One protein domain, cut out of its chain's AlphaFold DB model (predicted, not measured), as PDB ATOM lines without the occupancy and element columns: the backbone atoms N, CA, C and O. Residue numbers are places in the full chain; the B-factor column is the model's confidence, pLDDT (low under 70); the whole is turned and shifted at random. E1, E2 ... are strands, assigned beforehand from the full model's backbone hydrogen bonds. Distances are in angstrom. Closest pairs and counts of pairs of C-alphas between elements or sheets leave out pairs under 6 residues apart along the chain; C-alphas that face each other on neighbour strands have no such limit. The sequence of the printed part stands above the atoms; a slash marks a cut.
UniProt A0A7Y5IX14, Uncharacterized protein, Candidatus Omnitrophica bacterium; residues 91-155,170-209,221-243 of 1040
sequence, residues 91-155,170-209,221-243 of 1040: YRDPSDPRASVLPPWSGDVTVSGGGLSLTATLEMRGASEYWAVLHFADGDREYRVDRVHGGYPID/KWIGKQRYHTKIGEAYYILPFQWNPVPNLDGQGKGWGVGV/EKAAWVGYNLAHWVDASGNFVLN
ATOM      1  N   TYR A  91     324.235 150.339 209.261       84.31
ATOM      2  CA  TYR A  91     323.369 151.409 208.781       84.31
ATOM      3  C   TYR A  91     322.653 152.088 209.931       84.31
ATOM      4  O   TYR A  91     322.074 151.454 210.816       84.31
ATOM      5  N   ARG A  92     322.639 153.410 209.860       79.81
ATOM      6  CA  ARG A  92     321.926 154.259 210.796       79.81
ATOM      7  C   ARG A  92     321.177 155.355 210.058       79.81
ATOM      8  O   ARG A  92     321.654 155.888 209.053       79.81
ATOM      9  N   ASP A  93     319.998 155.672 210.571       80.19
ATOM     10  CA  ASP A  93     319.236 156.836 210.139       80.19
ATOM     11  C   ASP A  93     319.994 158.103 210.578       80.19
ATOM     12  O   ASP A  93     320.375 158.169 211.745       80.19
ATOM     13  N   PRO A  94     320.236 159.102 209.709       78.44
ATOM     14  CA  PRO A  94     320.921 160.343 210.087       78.44
ATOM     15  C   PRO A  94     320.266 161.120 211.245       78.44
ATOM     16  O   PRO A  94     320.898 162.006 211.814       78.44
ATOM     17  N   SER A  95     319.005 160.825 211.571       71.62
ATOM     18  CA  SER A  95     318.277 161.388 212.710       71.62
ATOM     19  C   SER A  95     318.417 160.590 214.011       71.62
ATOM     20  O   SER A  95     318.067 161.112 215.071       71.62
ATOM     21  N   ASP A  96     318.941 159.359 213.970       68.25
ATOM     22  CA  ASP A  96     319.196 158.562 215.172       68.25
ATOM     23  C   ASP A  96     320.305 159.249 215.998       68.25
ATOM     24  O   ASP A  96     321.382 159.521 215.468       68.25
ATOM     25  N   PRO A  97     320.108 159.515 217.303       57.41
ATOM     26  CA  PRO A  97     321.138 160.111 218.160       57.41
ATOM     27  C   PRO A  97     322.454 159.312 218.211       57.41
ATOM     28  O   PRO A  97     323.506 159.870 218.520       57.41
ATOM     29  N   ARG A  98     322.412 158.009 217.895       55.44
ATOM     30  CA  ARG A  98     323.576 157.110 217.761       55.44
ATOM     31  C   ARG A  98     324.256 157.223 216.387       55.44
ATOM     32  O   ARG A  98     325.354 156.701 216.168       55.44
ATOM     33  N   ALA A  99     323.602 157.871 215.427       54.97
ATOM     34  CA  ALA A  99     324.114 158.198 214.105       54.97
ATOM     35  C   ALA A  99     324.785 159.564 214.133       54.97
ATOM     36  O   ALA A  99     324.270 160.567 213.648       54.97
ATOM     37  N   SER A 100     325.983 159.626 214.694       62.50
ATOM     38  CA  SER A 100     326.782 160.830 214.536       62.50
ATOM     39  C   SER A 100     327.216 160.915 213.071       62.50
ATOM     40  O   SER A 100     328.095 160.163 212.655       62.50
ATOM     41  N   VAL A 101     326.615 161.805 212.271       74.00
ATOM     42  CA  VAL A 101     327.284 162.316 211.066       74.00
ATOM     43  C   VAL A 101     328.535 163.027 211.576       74.00
ATOM     44  O   VAL A 101     328.459 164.120 212.131       74.00
ATOM     45  N   LEU A 102     329.673 162.339 211.484       73.06
ATOM     46  CA  LEU A 102     330.936 162.759 212.082       73.06
ATOM     47  C   LEU A 102     331.456 164.090 211.516       73.06
ATOM     48  O   LEU A 102     331.963 164.892 212.305       73.06
ATOM     49  N   PRO A 103     331.398 164.366 210.195       75.38
ATOM     50  CA  PRO A 103     331.886 165.636 209.685       75.38
ATOM     51  C   PRO A 103     330.921 166.793 209.943       75.38
ATOM     52  O   PRO A 103     329.702 166.614 209.910       75.38
ATOM     53  N   PRO A 104     331.445 168.029 210.025       73.88
ATOM     54  CA  PRO A 104     330.621 169.209 209.815       73.88
ATOM     55  C   PRO A 104     330.054 169.191 208.385       73.88
ATOM     56  O   PRO A 104     330.789 169.302 207.401       73.88
ATOM     57  N   TRP A 105     328.735 169.038 208.270       88.00
ATOM     58  CA  TRP A 105     328.031 168.924 206.991       88.00
ATOM     59  C   TRP A 105     327.647 170.298 206.428       88.00
ATOM     60  O   TRP A 105     326.486 170.711 206.456       88.00
ATOM     61  N   SER A 106     328.644 171.058 205.976       88.38
ATOM     62  CA  SER A 106     328.422 172.412 205.464       88.38
ATOM     63  C   SER A 106     329.479 172.851 204.453       88.38
ATOM     64  O   SER A 106     330.672 172.714 204.724       88.38
ATOM     65  N   GLY A 107     329.040 173.498 203.373       91.06
ATOM     66  CA  GLY A 107     329.906 174.159 202.396       91.06
ATOM     67  C   GLY A 107     330.366 173.251 201.258       91.06
ATOM     68  O   GLY A 107     329.921 172.111 201.135       91.06
ATOM     69  N   ASP A 108     331.245 173.782 200.410       93.12
ATOM     70  CA  ASP A 108     331.702 173.088 199.207       93.12
ATOM     71  C   ASP A 108     332.836 172.112 199.507       93.12
ATOM     72  O   ASP A 108     333.816 172.434 200.187       93.12
ATOM     73  N   VAL A 109     332.724 170.924 198.926       90.75
ATOM     74  CA  VAL A 109     333.679 169.835 199.056       90.75
ATOM     75  C   VAL A 109     334.023 169.315 197.671       90.75
ATOM     76  O   VAL A 109     333.156 168.852 196.937       90.75
ATOM     77  N   THR A 110     335.303 169.355 197.308       91.94
ATOM     78  CA  THR A 110     335.789 168.753 196.063       91.94
ATOM     79  C   THR A 110     336.515 167.457 196.373       91.94
ATOM     80  O   THR A 110     337.536 167.453 197.059       91.94
ATOM     81  N   VAL A 111     336.009 166.356 195.827       88.06
ATOM     82  CA  VAL A 111     336.627 165.034 195.931       88.06
ATOM     83  C   VAL A 111     337.247 164.631 194.600       88.06
ATOM     84  O   VAL A 111     336.758 164.996 193.533       88.06
ATOM     85  N   SER A 112     338.351 163.887 194.653       85.00
ATOM     86  CA  SER A 112     339.060 163.417 193.457       85.00
ATOM     87  C   SER A 112     339.495 161.961 193.609       85.00
ATOM     88  O   SER A 112     339.731 161.492 194.721       85.00
ATOM     89  N   GLY A 113     339.605 161.243 192.491       79.25
ATOM     90  CA  GLY A 113     340.014 159.838 192.459       79.25
ATOM     91  C   GLY A 113     339.924 159.241 191.054       79.25
ATOM     92  O   GLY A 113     339.028 159.581 190.288       79.25
ATOM     93  N   GLY A 114     340.877 158.377 190.685       75.69
ATOM     94  CA  GLY A 114     340.893 157.724 189.365       75.69
ATOM     95  C   GLY A 114     341.027 158.683 188.173       75.69
ATOM     96  O   GLY A 114     340.565 158.363 187.083       75.69
ATOM     97  N   GLY A 115     341.613 159.869 188.376       83.06
ATOM     98  CA  GLY A 115     341.697 160.925 187.358       83.06
ATOM     99  C   GLY A 115     340.417 161.753 187.182       83.06
ATOM    100  O   GLY A 115     340.378 162.613 186.308       83.06
ATOM    101  N   LEU A 116     339.394 161.516 188.007       88.38
ATOM    102  CA  LEU A 116     338.127 162.248 188.019       88.38
ATOM    103  C   LEU A 116     338.052 163.175 189.236       88.38
ATOM    104  O   LEU A 116     338.714 162.938 190.251       88.38
ATOM    105  N   SER A 117     337.224 164.212 189.139       90.88
ATOM    106  CA  SER A 117     336.943 165.153 190.222       90.88
ATOM    107  C   SER A 117     335.471 165.551 190.196       90.88
ATOM    108  O   SER A 117     334.892 165.683 189.118       90.88
ATOM    109  N   LEU A 118     334.872 165.716 191.373       94.19
ATOM    110  CA  LEU A 118     333.494 166.165 191.541       94.19
ATOM    111  C   LEU A 118     333.412 167.107 192.743       94.19
ATOM    112  O   LEU A 118     333.957 166.806 193.807       94.19
ATOM    113  N   THR A 119     332.712 168.228 192.576       95.81
ATOM    114  CA  THR A 119     332.397 169.146 193.676       95.81
ATOM    115  C   THR A 119     330.970 168.908 194.147       95.81
ATOM    116  O   THR A 119     330.069 168.705 193.331       95.81
ATOM    117  N   ALA A 120     330.772 168.949 195.459       95.88
ATOM    118  CA  ALA A 120     329.476 168.886 196.105       95.88
ATOM    119  C   ALA A 120     329.324 170.026 197.120       95.88
ATOM    120  O   ALA A 120     330.230 170.226 197.925       95.88
ATOM    121  N   THR A 121     328.192 170.725 197.140       96.50
ATOM    122  CA  THR A 121     327.811 171.586 198.270       96.50
ATOM    123  C   THR A 121     327.039 170.757 199.290       96.50
ATOM    124  O   THR A 121     326.012 170.155 198.971       96.50
ATOM    125  N   LEU A 122     327.534 170.708 200.525       95.38
ATOM    126  CA  LEU A 122     326.884 170.037 201.646       95.38
ATOM    127  C   LEU A 122     326.041 171.036 202.437       95.38
ATOM    128  O   LEU A 122     326.524 172.103 202.827       95.38
ATOM    129  N   GLU A 123     324.787 170.685 202.691       93.12
ATOM    130  CA  GLU A 123     323.822 171.557 203.356       93.12
ATOM    131  C   GLU A 123     323.016 170.778 204.393       93.12
ATOM    132  O   GLU A 123     322.492 169.702 204.104       93.12
ATOM    133  N   MET A 124     322.867 171.340 205.592       90.69
ATOM    134  CA  MET A 124     321.848 170.886 206.537       90.69
ATOM    135  C   MET A 124     320.558 171.681 206.317       90.69
ATOM    136  O   MET A 124     320.569 172.914 206.351       90.69
ATOM    137  N   ARG A 125     319.441 170.980 206.109       89.69
ATOM    138  CA  ARG A 125     318.108 171.559 205.866       89.69
ATOM    139  C   ARG A 125     317.163 171.267 207.030       89.69
ATOM    140  O   ARG A 125     316.116 170.665 206.868       89.69
ATOM    141  N   GLY A 126     317.541 171.687 208.229       81.56
ATOM    142  CA  GLY A 126     316.834 171.341 209.465       81.56
ATOM    143  C   GLY A 126     317.813 170.835 210.518       81.56
ATOM    144  O   GLY A 126     319.014 171.062 210.391       81.56
ATOM    145  N   ALA A 127     317.305 170.182 211.564       73.81
ATOM    146  CA  ALA A 127     318.140 169.684 212.660       73.81
ATOM    147  C   ALA A 127     318.868 168.366 212.328       73.81
ATOM    148  O   ALA A 127     319.938 168.124 212.874       73.81
ATOM    149  N   SER A 128     318.302 167.546 211.439       73.44
ATOM    150  CA  SER A 128     318.790 166.193 211.115       73.44
ATOM    151  C   SER A 128     318.653 165.832 209.628       73.44
ATOM    152  O   SER A 128     318.779 164.671 209.248       73.44
ATOM    153  N   GLU A 129     318.393 166.817 208.764       87.38
ATOM    154  CA  GLU A 129     318.303 166.600 207.318       87.38
ATOM    155  C   GLU A 129     319.594 167.016 206.622       87.38
ATOM    156  O   GLU A 129     319.911 168.206 206.531       87.38
ATOM    157  N   TYR A 130     320.301 166.036 206.074       91.31
ATOM    158  CA  TYR A 130     321.577 166.225 205.398       91.31
ATOM    159  C   TYR A 130     321.390 166.102 203.886       91.31
ATOM    160  O   TYR A 130     320.850 165.112 203.392       91.31
ATOM    161  N   TRP A 131     321.833 167.112 203.147       94.31
ATOM    162  CA  TRP A 131     321.690 167.198 201.697       94.31
ATOM    163  C   TRP A 131     323.039 167.433 201.024       94.31
ATOM    164  O   TRP A 131     323.905 168.121 201.566       94.31
ATOM    165  N   ALA A 132     323.206 166.867 199.834       96.00
ATOM    166  CA  ALA A 132     324.364 167.077 198.977       96.00
ATOM    167  C   ALA A 132     323.911 167.532 197.586       96.00
ATOM    168  O   ALA A 132     323.173 166.824 196.899       96.00
ATOM    169  N   VAL A 133     324.372 168.707 197.167       97.12
ATOM    170  CA  VAL A 133     324.201 169.229 195.808       97.12
ATOM    171  C   VAL A 133     325.446 168.865 195.012       97.12
ATOM    172  O   VAL A 133     326.514 169.404 195.267       97.12
ATOM    173  N   LEU A 134     325.338 167.919 194.083       96.94
ATOM    174  CA  LEU A 134     326.442 167.477 193.232       96.94
ATOM    175  C   LEU A 134     326.502 168.319 191.954       96.94
ATOM    176  O   LEU A 134     325.510 168.401 191.225       96.94
ATOM    177  N   HIS A 135     327.673 168.885 191.658       97.00
ATOM    178  CA  HIS A 135     327.889 169.768 190.512       97.00
ATOM    179  C   HIS A 135     328.487 169.018 189.320       97.00
ATOM    180  O   HIS A 135     329.692 168.757 189.283       97.00
ATOM    181  N   PHE A 136     327.651 168.697 188.331       96.62
ATOM    182  CA  PHE A 136     328.079 168.083 187.071       96.62
ATOM    183  C   PHE A 136     328.150 169.116 185.940       96.62
ATOM    184  O   PHE A 136     327.488 170.153 185.967       96.62
ATOM    185  N   ALA A 137     328.923 168.814 184.899       93.81
ATOM    186  CA  ALA A 137     329.041 169.650 183.704       93.81
ATOM    187  C   ALA A 137     327.713 169.779 182.930       93.81
ATOM    188  O   ALA A 137     327.494 170.789 182.259       93.81
ATOM    189  N   ASP A 138     326.825 168.785 183.040       94.69
ATOM    190  CA  ASP A 138     325.482 168.775 182.449       94.69
ATOM    191  C   ASP A 138     324.390 169.351 183.371       94.69
ATOM    192  O   ASP A 138     323.239 169.477 182.944       94.69
ATOM    193  N   GLY A 139     324.741 169.754 184.598       95.75
ATOM    194  CA  GLY A 139     323.860 170.439 185.544       95.75
ATOM    195  C   GLY A 139     323.901 169.874 186.965       95.75
ATOM    196  O   GLY A 139     324.278 168.727 187.198       95.75
ATOM    197  N   ASP A 140     323.470 170.693 187.920       97.19
ATOM    198  CA  ASP A 140     323.449 170.334 189.339       97.19
ATOM    199  C   ASP A 140     322.336 169.327 189.663       97.19
ATOM    200  O   ASP A 140     321.246 169.359 189.081       97.19
ATOM    201  N   ARG A 141     322.599 168.439 190.626       95.25
ATOM    202  CA  ARG A 141     321.620 167.471 191.145       95.25
ATOM    203  C   ARG A 141     321.679 167.417 192.663       95.25
ATOM    204  O   ARG A 141     322.761 167.311 193.229       95.25
ATOM    205  N   GLU A 142     320.524 167.432 193.314       96.00
ATOM    206  CA  GLU A 142     320.425 167.400 194.775       96.00
ATOM    207  C   GLU A 142     320.002 166.019 195.272       96.00
ATOM    208  O   GLU A 142     319.076 165.416 194.726       96.00
ATOM    209  N   TYR A 143     320.650 165.547 196.336       95.44
ATOM    210  CA  TYR A 143     320.370 164.262 196.966       95.44
ATOM    211  C   TYR A 143     320.257 164.422 198.480       95.44
ATOM    212  O   TYR A 143     321.121 165.035 199.112       95.44
ATOM    213  N   ARG A 144     319.205 163.846 199.065       94.25
ATOM    214  CA  ARG A 144     319.083 163.682 200.516       94.25
ATOM    215  C   ARG A 144     319.943 162.500 200.953       94.25
ATOM    216  O   ARG A 144     319.976 161.482 200.265       94.25
ATOM    217  N   VAL A 145     320.626 162.621 202.084       92.19
ATOM    218  CA  VAL A 145     321.233 161.472 202.759       92.19
ATOM    219  C   VAL A 145     320.137 160.760 203.536       92.19
ATOM    220  O   VAL A 145     319.568 161.320 204.467       92.19
ATOM    221  N   ASP A 146     319.837 159.534 203.135       90.50
ATOM    222  CA  ASP A 146     318.795 158.709 203.740       90.50
ATOM    223  C   ASP A 146     319.358 157.709 204.753       90.50
ATOM    224  O   ASP A 146     318.653 157.311 205.673       90.50
ATOM    225  N   ARG A 147     320.616 157.275 204.587       88.62
ATOM    226  CA  ARG A 147     321.305 156.393 205.544       88.62
ATOM    227  C   ARG A 147     322.780 156.753 205.650       88.62
ATOM    228  O   ARG A 147     323.421 157.100 204.655       88.62
ATOM    229  N   VAL A 148     323.323 156.608 206.853       85.56
ATOM    230  CA  VAL A 148     324.762 156.646 207.121       85.56
ATOM    231  C   VAL A 148     325.244 155.220 207.332       85.56
ATOM    232  O   VAL A 148     324.645 154.458 208.083       85.56
ATOM    233  N   HIS A 149     326.328 154.860 206.658       84.75
ATOM    234  CA  HIS A 149     326.965 153.557 206.744       84.75
ATOM    235  C   HIS A 149     328.359 153.718 207.362       84.75
ATOM    236  O   HIS A 149     329.229 154.363 206.770       84.75
ATOM    237  N   GLY A 150     328.576 153.115 208.535       73.44
ATOM    238  CA  GLY A 150     329.854 153.129 209.260       73.44
ATOM    239  C   GLY A 150     330.074 154.337 210.190       73.44
ATOM    240  O   GLY A 150     329.214 155.205 210.334       73.44
ATOM    241  N   GLY A 151     331.231 154.369 210.865       63.97
ATOM    242  CA  GLY A 151     331.661 155.395 211.834       63.97
ATOM    243  C   GLY A 151     330.941 155.327 213.178       63.97
ATOM    244  O   GLY A 151     329.786 155.732 213.265       63.97
ATOM    245  N   TYR A 152     331.600 154.815 214.217       59.19
ATOM    246  CA  TYR A 152     330.988 154.560 215.523       59.19
ATOM    247  C   TYR A 152     331.310 155.702 216.505       59.19
ATOM    248  O   TYR A 152     332.452 156.172 216.523       59.19
ATOM    249  N   PRO A 153     330.327 156.203 217.275       44.91
ATOM    250  CA  PRO A 153     330.572 157.246 218.262       44.91
ATOM    251  C   PRO A 153     331.447 156.715 219.404       44.91
ATOM    252  O   PRO A 153     331.189 155.649 219.956       44.91
ATOM    253  N   ILE A 154     332.479 157.481 219.746       44.66
ATOM    254  CA  ILE A 154     333.229 157.335 220.997       44.66
ATOM    255  C   ILE A 154     332.434 157.993 222.129       44.66
ATOM    256  O   ILE A 154     331.859 159.063 221.926       44.66
ATOM    257  N   ASP A 155     332.422 157.387 223.317       40.94
ATOM    258  CA  ASP A 155     331.964 158.081 224.521       40.94
ATOM    259  C   ASP A 155     332.938 159.237 224.813       40.94
ATOM    260  O   ASP A 155     334.153 159.059 224.933       40.94
ATOM    261  N   LYS A 170     337.530 151.355 220.871       45.16
ATOM    262  CA  LYS A 170     337.495 152.686 220.244       45.16
ATOM    263  C   LYS A 170     337.700 152.562 218.730       45.16
ATOM    264  O   LYS A 170     338.816 152.728 218.257       45.16
ATOM    265  N   TRP A 171     336.648 152.295 217.953       45.47
ATOM    266  CA  TRP A 171     336.767 152.253 216.486       45.47
ATOM    267  C   TRP A 171     336.033 153.413 215.803       45.47
ATOM    268  O   TRP A 171     334.814 153.399 215.663       45.47
ATOM    269  N   ILE A 172     336.770 154.409 215.298       50.28
ATOM    270  CA  ILE A 172     336.200 155.458 214.436       50.28
ATOM    271  C   ILE A 172     336.379 155.040 212.969       50.28
ATOM    272  O   ILE A 172     337.371 155.358 212.319       50.28
ATOM    273  N   GLY A 173     335.414 154.286 212.436       57.25
ATOM    274  CA  GLY A 173     335.402 153.883 211.026       57.25
ATOM    275  C   GLY A 173     335.019 155.014 210.059       57.25
ATOM    276  O   GLY A 173     334.383 155.998 210.431       57.25
ATOM    277  N   LYS A 174     335.374 154.860 208.779       72.94
ATOM    278  CA  LYS A 174     334.889 155.715 207.676       72.94
ATOM    279  C   LYS A 174     333.356 155.765 207.617       72.94
ATOM    280  O   LYS A 174     332.697 154.770 207.924       72.94
ATOM    281  N   GLN A 175     332.809 156.882 207.139       80.25
ATOM    282  CA  GLN A 175     331.374 157.036 206.894       80.25
ATOM    283  C   GLN A 175     331.065 157.191 205.414       80.25
ATOM    284  O   GLN A 175     331.644 158.033 204.724       80.25
ATOM    285  N   ARG A 176     330.122 156.384 204.941       87.31
ATOM    286  CA  ARG A 176     329.526 156.485 203.610       87.31
ATOM    287  C   ARG A 176     328.077 156.918 203.745       87.31
ATOM    288  O   ARG A 176     327.405 156.585 204.715       87.31
ATOM    289  N   TYR A 177     327.603 157.646 202.748       90.56
ATOM    290  CA  TYR A 177     326.295 158.285 202.777       90.56
ATOM    291  C   TYR A 177     325.469 157.734 201.628       90.56
ATOM    292  O   TYR A 177     325.925 157.725 200.485       90.56
ATOM    293  N   HIS A 178     324.289 157.217 201.936       92.75
ATOM    294  CA  HIS A 178     323.404 156.594 200.965       92.75
ATOM    295  C   HIS A 178     322.239 157.537 200.675       92.75
ATOM    296  O   HIS A 178     321.741 158.208 201.577       92.75
ATOM    297  N   THR A 179     321.796 157.572 199.424       94.06
ATOM    298  CA  THR A 179     320.619 158.317 198.975       94.06
ATOM    299  C   THR A 179     319.649 157.377 198.271       94.06
ATOM    300  O   THR A 179     320.076 156.466 197.555       94.06
ATOM    301  N   LYS A 180     318.347 157.575 198.471       92.94
ATOM    302  CA  LYS A 180     317.292 156.845 197.776       92.94
ATOM    303  C   LYS A 180     316.959 157.576 196.478       92.94
ATOM    304  O   LYS A 180     316.541 158.731 196.479       92.94
ATOM    305  N   ILE A 181     317.113 156.883 195.355       91.50
ATOM    306  CA  ILE A 181     316.683 157.360 194.037       91.50
ATOM    307  C   ILE A 181     315.599 156.391 193.586       91.50
ATOM    308  O   ILE A 181     315.879 155.205 193.480       91.50
ATOM    309  N   GLY A 182     314.375 156.852 193.332       89.81
ATOM    310  CA  GLY A 182     313.264 155.936 193.041       89.81
ATOM    311  C   GLY A 182     313.031 154.956 194.197       89.81
ATOM    312  O   GLY A 182     312.829 155.393 195.329       89.81
ATOM    313  N   GLU A 183     313.095 153.649 193.919       88.12
ATOM    314  CA  GLU A 183     312.879 152.583 194.913       88.12
ATOM    315  C   GLU A 183     314.156 151.893 195.415       88.12
ATOM    316  O   GLU A 183     314.053 150.969 196.216       88.12
ATOM    317  N   ALA A 184     315.346 152.349 195.010       91.50
ATOM    318  CA  ALA A 184     316.629 151.756 195.403       91.50
ATOM    319  C   ALA A 184     317.568 152.762 196.080       91.50
ATOM    320  O   ALA A 184     317.487 153.976 195.848       91.50
ATOM    321  N   TYR A 185     318.498 152.246 196.880       93.75
ATOM    322  CA  TYR A 185     319.533 153.042 197.539       93.75
ATOM    323  C   TYR A 185     320.844 153.038 196.750       93.75
ATOM    324  O   TYR A 185     321.242 152.037 196.157       93.75
ATOM    325  N   TYR A 186     321.549 154.171 196.764       93.50
ATOM    326  CA  TYR A 186     322.846 154.350 196.110       93.50
ATOM    327  C   TYR A 186     323.816 155.063 197.042       93.50
ATOM    328  O   TYR A 186     323.452 156.017 197.727       93.50
ATOM    329  N   ILE A 187     325.079 154.639 197.026       92.62
ATOM    330  CA  ILE A 187     326.144 155.294 197.791       92.62
ATOM    331  C   ILE A 187     326.585 156.556 197.047       92.62
ATOM    332  O   ILE A 187     326.953 156.487 195.868       92.62
ATOM    333  N   LEU A 188     326.575 157.695 197.739       93.88
ATOM    334  CA  LEU A 188     327.060 158.970 197.219       93.88
ATOM    335  C   LEU A 188     328.548 158.883 196.821       93.88
ATOM    336  O   LEU A 188     329.300 158.076 197.376       93.88
ATOM    337  N   PRO A 189     329.008 159.718 195.867       92.56
ATOM    338  CA  PRO A 189     330.353 159.629 195.285       92.56
ATOM    339  C   PRO A 189     331.493 160.081 196.211       92.56
ATOM    340  O   PRO A 189     332.607 160.359 195.757       92.56
ATOM    341  N   PHE A 190     331.236 160.188 197.510       89.75
ATOM    342  CA  PHE A 190     332.180 160.651 198.508       89.75
ATOM    343  C   PHE A 190     331.961 159.930 199.841       89.75
ATOM    344  O   PHE A 190     330.868 159.456 200.153       89.75
ATOM    345  N   GLN A 191     333.016 159.868 200.644       87.50
ATOM    346  CA  GLN A 191     333.001 159.326 201.996       87.50
ATOM    347  C   GLN A 191     333.816 160.219 202.935       87.50
ATOM    348  O   GLN A 191     334.683 160.976 202.488       87.50
ATOM    349  N   TRP A 192     333.547 160.114 204.232       82.38
ATOM    350  CA  TRP A 192     334.313 160.788 205.274       82.38
ATOM    351  C   TRP A 192     335.286 159.823 205.943       82.38
ATOM    352  O   TRP A 192     334.878 158.763 206.424       82.38
ATOM    353  N   ASN A 193     336.557 160.214 206.002       76.25
ATOM    354  CA  ASN A 193     337.599 159.485 206.712       76.25
ATOM    355  C   ASN A 193     338.018 160.294 207.954       76.25
ATOM    356  O   ASN A 193     338.598 161.371 207.797       76.25
ATOM    357  N   PRO A 194     337.735 159.804 209.173       59.91
ATOM    358  CA  PRO A 194     338.035 160.512 210.422       59.91
ATOM    359  C   PRO A 194     339.540 160.584 210.726       59.91
ATOM    360  O   PRO A 194     339.983 161.534 211.363       59.91
ATOM    361  N   VAL A 195     340.322 159.635 210.206       53.38
ATOM    362  CA  VAL A 195     341.787 159.680 210.131       53.38
ATOM    363  C   VAL A 195     342.128 159.665 208.638       53.38
ATOM    364  O   VAL A 195     341.668 158.761 207.928       53.38
ATOM    365  N   PRO A 196     342.808 160.685 208.088       39.19
ATOM    366  CA  PRO A 196     343.141 160.680 206.673       39.19
ATOM    367  C   PRO A 196     344.053 159.489 206.368       39.19
ATOM    368  O   PRO A 196     344.945 159.165 207.144       39.19
ATOM    369  N   ASN A 197     343.867 158.880 205.192       38.72
ATOM    370  CA  ASN A 197     344.972 158.184 204.537       38.72
ATOM    371  C   ASN A 197     346.140 159.169 204.536       38.72
ATOM    372  O   ASN A 197     346.021 160.248 203.941       38.72
ATOM    373  N   LEU A 198     347.233 158.815 205.202       37.00
ATOM    374  CA  LEU A 198     348.491 159.474 204.942       37.00
ATOM    375  C   LEU A 198     348.747 159.288 203.444       37.00
ATOM    376  O   LEU A 198     348.763 158.177 202.927       37.00
ATOM    377  N   ASP A 199     348.738 160.460 202.816       32.78
ATOM    378  CA  ASP A 199     349.169 160.890 201.501       32.78
ATOM    379  C   ASP A 199     348.586 160.296 200.201       32.78
ATOM    380  O   ASP A 199     348.661 159.128 199.836       32.78
ATOM    381  N   GLY A 200     348.212 161.214 199.313       35.97
ATOM    382  CA  GLY A 200     348.255 160.963 197.874       35.97
ATOM    383  C   GLY A 200     349.674 160.701 197.324       35.97
ATOM    384  O   GLY A 200     349.905 161.077 196.177       35.97
ATOM    385  N   GLN A 201     350.614 160.133 198.108       31.17
ATOM    386  CA  GLN A 201     352.015 159.821 197.748       31.17
ATOM    387  C   GLN A 201     352.646 158.555 198.409       31.17
ATOM    388  O   GLN A 201     353.822 158.285 198.177       31.17
ATOM    389  N   GLY A 202     351.896 157.715 199.130       32.56
ATOM    390  CA  GLY A 202     352.356 156.447 199.709       32.56
ATOM    391  C   GLY A 202     353.269 156.457 200.957       32.56
ATOM    392  O   GLY A 202     354.027 155.512 201.079       32.56
ATOM    393  N   LYS A 203     353.260 157.426 201.871       30.55
ATOM    394  CA  LYS A 203     354.033 157.568 203.122       30.55
ATOM    395  C   LYS A 203     353.090 157.739 204.336       30.55
ATOM    396  O   LYS A 203     352.994 158.829 204.895       30.55
ATOM    397  N   GLY A 204     352.487 156.658 204.834       33.50
ATOM    398  CA  GLY A 204     352.020 156.607 206.227       33.50
ATOM    399  C   GLY A 204     350.798 155.726 206.496       33.50
ATOM    400  O   GLY A 204     349.971 155.497 205.628       33.50
ATOM    401  N   TRP A 205     350.728 155.187 207.709       38.06
ATOM    402  CA  TRP A 205     349.753 154.191 208.136       38.06
ATOM    403  C   TRP A 205     348.459 154.815 208.660       38.06
ATOM    404  O   TRP A 205     348.505 155.650 209.551       38.06
ATOM    405  N   GLY A 206     347.320 154.324 208.172       34.00
ATOM    406  CA  GLY A 206     346.022 154.434 208.836       34.00
ATOM    407  C   GLY A 206     345.653 153.123 209.527       34.00
ATOM    408  O   GLY A 206     344.546 152.628 209.331       34.00
ATOM    409  N   VAL A 207     346.579 152.537 210.299       37.38
ATOM    410  CA  VAL A 207     346.112 151.684 211.397       37.38
ATOM    411  C   VAL A 207     345.499 152.620 212.430       37.38
ATOM    412  O   VAL A 207     345.998 153.737 212.583       37.38
ATOM    413  N   GLY A 208     344.443 152.199 213.125       33.81
ATOM    414  CA  GLY A 208     343.983 152.903 214.316       33.81
ATOM    415  C   GLY A 208     345.194 153.300 215.159       33.81
ATOM    416  O   GLY A 208     345.984 152.456 215.585       33.81
ATOM    417  N   VAL A 209     345.390 154.609 215.308       35.06
ATOM    418  CA  VAL A 209     346.485 155.241 216.060       35.06
ATOM    419  C   VAL A 209     346.530 154.789 217.530       35.06
ATOM    420  O   VAL A 209     347.477 155.085 218.249       35.06
ATOM    421  N   GLU A 221     347.698 165.159 210.953       43.38
ATOM    422  CA  GLU A 221     346.706 164.234 210.371       43.38
ATOM    423  C   GLU A 221     345.261 164.767 210.476       43.38
ATOM    424  O   GLU A 221     344.585 164.643 211.496       43.38
ATOM    425  N   LYS A 222     344.752 165.398 209.409       50.41
ATOM    426  CA  LYS A 222     343.400 165.993 209.372       50.41
ATOM    427  C   LYS A 222     342.357 165.078 208.729       50.41
ATOM    428  O   LYS A 222     342.521 164.706 207.571       50.41
ATOM    429  N   ALA A 223     341.252 164.805 209.430       63.69
ATOM    430  CA  ALA A 223     340.060 164.158 208.871       63.69
ATOM    431  C   ALA A 223     339.658 164.769 207.513       63.69
ATOM    432  O   ALA A 223     339.726 165.991 207.335       63.69
ATOM    433  N   ALA A 224     339.267 163.934 206.549       74.31
ATOM    434  CA  ALA A 224     339.128 164.364 205.160       74.31
ATOM    435  C   ALA A 224     337.966 163.705 204.410       74.31
ATOM    436  O   ALA A 224     337.628 162.535 204.606       74.31
ATOM    437  N   TRP A 225     337.414 164.469 203.468       83.88
ATOM    438  CA  TRP A 225     336.517 163.974 202.430       83.88
ATOM    439  C   TRP A 225     337.308 163.280 201.324       83.88
ATOM    440  O   TRP A 225     338.283 163.829 200.807       83.88
ATOM    441  N   VAL A 226     336.868 162.086 200.930       83.44
ATOM    442  CA  VAL A 226     337.533 161.263 199.912       83.44
ATOM    443  C   VAL A 226     336.522 160.825 198.858       83.44
ATOM    444  O   VAL A 226     335.378 160.509 199.179       83.44
ATOM    445  N   GLY A 227     336.939 160.798 197.590       83.69
ATOM    446  CA  GLY A 227     336.099 160.319 196.493       83.69
ATOM    447  C   GLY A 227     335.836 158.818 196.601       83.69
ATOM    448  O   GLY A 227     336.757 158.037 196.833       83.69
ATOM    449  N   TYR A 228     334.590 158.409 196.390       85.81
ATOM    450  CA  TYR A 228     334.171 157.011 196.422       85.81
ATOM    451  C   TYR A 228     333.524 156.634 195.091       85.81
ATOM    452  O   TYR A 228     332.481 157.169 194.729       85.81
ATOM    453  N   ASN A 229     334.146 155.711 194.347       85.25
ATOM    454  CA  ASN A 229     333.613 155.195 193.081       85.25
ATOM    455  C   ASN A 229     333.141 156.292 192.097       85.25
ATOM    456  O   ASN A 229     332.113 156.147 191.433       85.25
ATOM    457  N   LEU A 230     333.915 157.382 191.985       89.19
ATOM    458  CA  LEU A 230     333.569 158.564 191.181       89.19
ATOM    459  C   LEU A 230     333.192 158.225 189.734       89.19
ATOM    460  O   LEU A 230     332.247 158.798 189.209       89.19
ATOM    461  N   ALA A 231     333.859 157.242 189.126       89.31
ATOM    462  CA  ALA A 231     333.592 156.801 187.757       89.31
ATOM    463  C   ALA A 231     332.167 156.261 187.523       89.31
ATOM    464  O   ALA A 231     331.759 156.110 186.376       89.31
ATOM    465  N   HIS A 232     331.407 155.951 188.579       90.12
ATOM    466  CA  HIS A 232     329.993 155.589 188.444       90.12
ATOM    467  C   HIS A 232     329.068 156.796 188.450       90.12
ATOM    468  O   HIS A 232     327.928 156.660 188.042       90.12
ATOM    469  N   TRP A 233     329.521 157.949 188.929       93.44
ATOM    470  CA  TRP A 233     328.700 159.148 189.035       93.44
ATOM    471  C   TRP A 233     329.041 160.166 187.955       93.44
ATOM    472  O   TRP A 233     328.132 160.818 187.447       93.44
ATOM    473  N   VAL A 234     330.321 160.279 187.592       93.94
ATOM    474  CA  VAL A 234     330.834 161.300 186.678       93.94
ATOM    475  C   VAL A 234     331.759 160.699 185.612       93.94
ATOM    476  O   VAL A 234     332.598 159.850 185.916       93.94
ATOM    477  N   ASP A 235     331.607 161.131 184.358       93.31
ATOM    478  CA  ASP A 235     332.515 160.772 183.261       93.31
ATOM    479  C   ASP A 235     333.733 161.713 183.160       93.31
ATOM    480  O   ASP A 235     333.850 162.712 183.868       93.31
ATOM    481  N   ALA A 236     334.659 161.422 182.242       92.06
ATOM    482  CA  ALA A 236     335.855 162.248 182.028       92.06
ATOM    483  C   ALA A 236     335.559 163.677 181.521       92.06
ATOM    484  O   ALA A 236     336.446 164.529 181.553       92.06
ATOM    485  N   SER A 237     334.342 163.942 181.035       93.12
ATOM    486  CA  SER A 237     333.883 165.276 180.627       93.12
ATOM    487  C   SER A 237     333.151 166.016 181.752       93.12
ATOM    488  O   SER A 237     332.772 167.170 181.564       93.12
ATOM    489  N   GLY A 238     332.965 165.381 182.912       91.31
ATOM    490  CA  GLY A 238     332.254 165.944 184.053       91.31
ATOM    491  C   GLY A 238     330.741 165.705 184.041       91.31
ATOM    492  O   GLY A 238     330.064 166.264 184.899       91.31
ATOM    493  N   ASN A 239     330.189 164.919 183.111       94.75
ATOM    494  CA  ASN A 239     328.739 164.691 183.024       94.75
ATOM    495  C   ASN A 239     328.273 163.558 183.946       94.75
ATOM    496  O   ASN A 239     329.025 162.617 184.209       94.75
ATOM    497  N   PHE A 240     327.008 163.610 184.371       94.38
ATOM    498  CA  PHE A 240     326.372 162.560 185.166       94.38
ATOM    499  C   PHE A 240     326.174 161.240 184.394       94.38
ATOM    500  O   PHE A 240     325.604 161.233 183.301       94.38
ATOM    501  N   VAL A 241     326.566 160.103 184.991       92.69
ATOM    502  CA  VAL A 241     326.529 158.774 184.329       92.69
ATOM    503  C   VAL A 241     326.059 157.598 185.205       92.69
ATOM    504  O   VAL A 241     326.338 156.441 184.880       92.69
ATOM    505  N   LEU A 242     325.323 157.846 186.295       89.69
ATOM    506  CA  LEU A 242     324.903 156.775 187.211       89.69
ATOM    507  C   LEU A 242     324.088 155.672 186.527       89.69
ATOM    508  O   LEU A 242     323.028 155.912 185.948       89.69
ATOM    509  N   ASN A 243     324.564 154.433 186.669       87.38
ATOM    510  CA  ASN A 243     323.847 153.246 186.225       87.38
ATOM    511  C   ASN A 243     322.917 152.740 187.337       87.38
ATOM    512  O   ASN A 243     323.362 152.114 188.303       87.38
TER     513      ASN A 243
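AT A GLANCE: This is residues 91 to 155, 170 to 209 and 221 to 243 of the 1040 residues of an uncharacterized protein of Candidatus Omnitrophica bacterium (UniProt A0A7Y5IX14). Two four-stranded sheets, E1 to E4 and E5 to E8, face each other as a sandwich with crossed strands, those of one at 87 degrees to those of the other; their planes are not flush but 28 degrees apart. The chain passes from the first sheet to the second at the tight link from E4 to E5, and edge strands E1 and E8 come close together. The printed part has 128 residues with eight named strands in chain order E1 to E8 and no named helix; both sheets are antiparallel, in the orders E1 E2 E3 E4 and E5 E6 E7 E8. The class is all strand, though only 53 residues are in named elements. The whole is compact, with a radius of gyration of the C-alphas of 14.8 A and spans of 43 by 37 by 25 A.

IN THESE COORDINATES: The first sheet holds E1, residues 107 to 113, 20.1 A long from C-alpha 107 at (329.906, 174.159, 202.396); E2, residues 116 to 124, 26.1 A; E3, residues 130 to 136, 19.5 A; and E4, residues 139 to 144, 17.1 A. The second holds E5, residues 147 to 149, 6.4 A; E6, residues 175 to 181, 19.5 A; E7, residues 184 to 193, 25.0 A; and E8, residues 224 to 227, 10.0 A, ending at C-alpha 227, (336.099, 160.319, 196.493).

HOW THE PARTS SIT: E1 to E4 form a meander, each strand the antiparallel neighbour of the one before, in a strongly twisted sheet. E1 and E2 are a hairpin, with N 109 and O 120 2.8 A apart, within hydrogen-bond range; likewise E2 and E3, with N 121 and O 133 at 2.8 A, and E3 and E4, with N 134 and O 141 at 2.8 A. E4 runs on into E5 across a break of 2 residues, at 84 degrees. In the second sheet N 149 and O 176 of E5 and E6 are 2.8 A apart. E6 and E7 are a hairpin, with N 179 and O 186 at 2.8 A. E7 bends by 65 degrees at residue 189; beyond it N 191 of E7 and O 226 of its antiparallel neighbour E8 are within hydrogen-bond range, 2.9 A apart. Between the sheets, the closest C-alphas of E1 and E8 are those of Val 111 and Gly 227, 4.8 A apart. E2 and E7 are near each other, while E3 and E6 are apart.

THE WHOLE: The C-alphas farthest apart, those of Asp 155 and Ser 237, are 44.5 A apart. Residues 156 to 169 and 210 to 220 are not printed, with gaps of 8.8 A and 10.6 A between C-alphas. The links printed whole between strands are tight. The mean pLDDT of the printed part is 77.4, and 33 residues are under 70, among them residues 194 to 209.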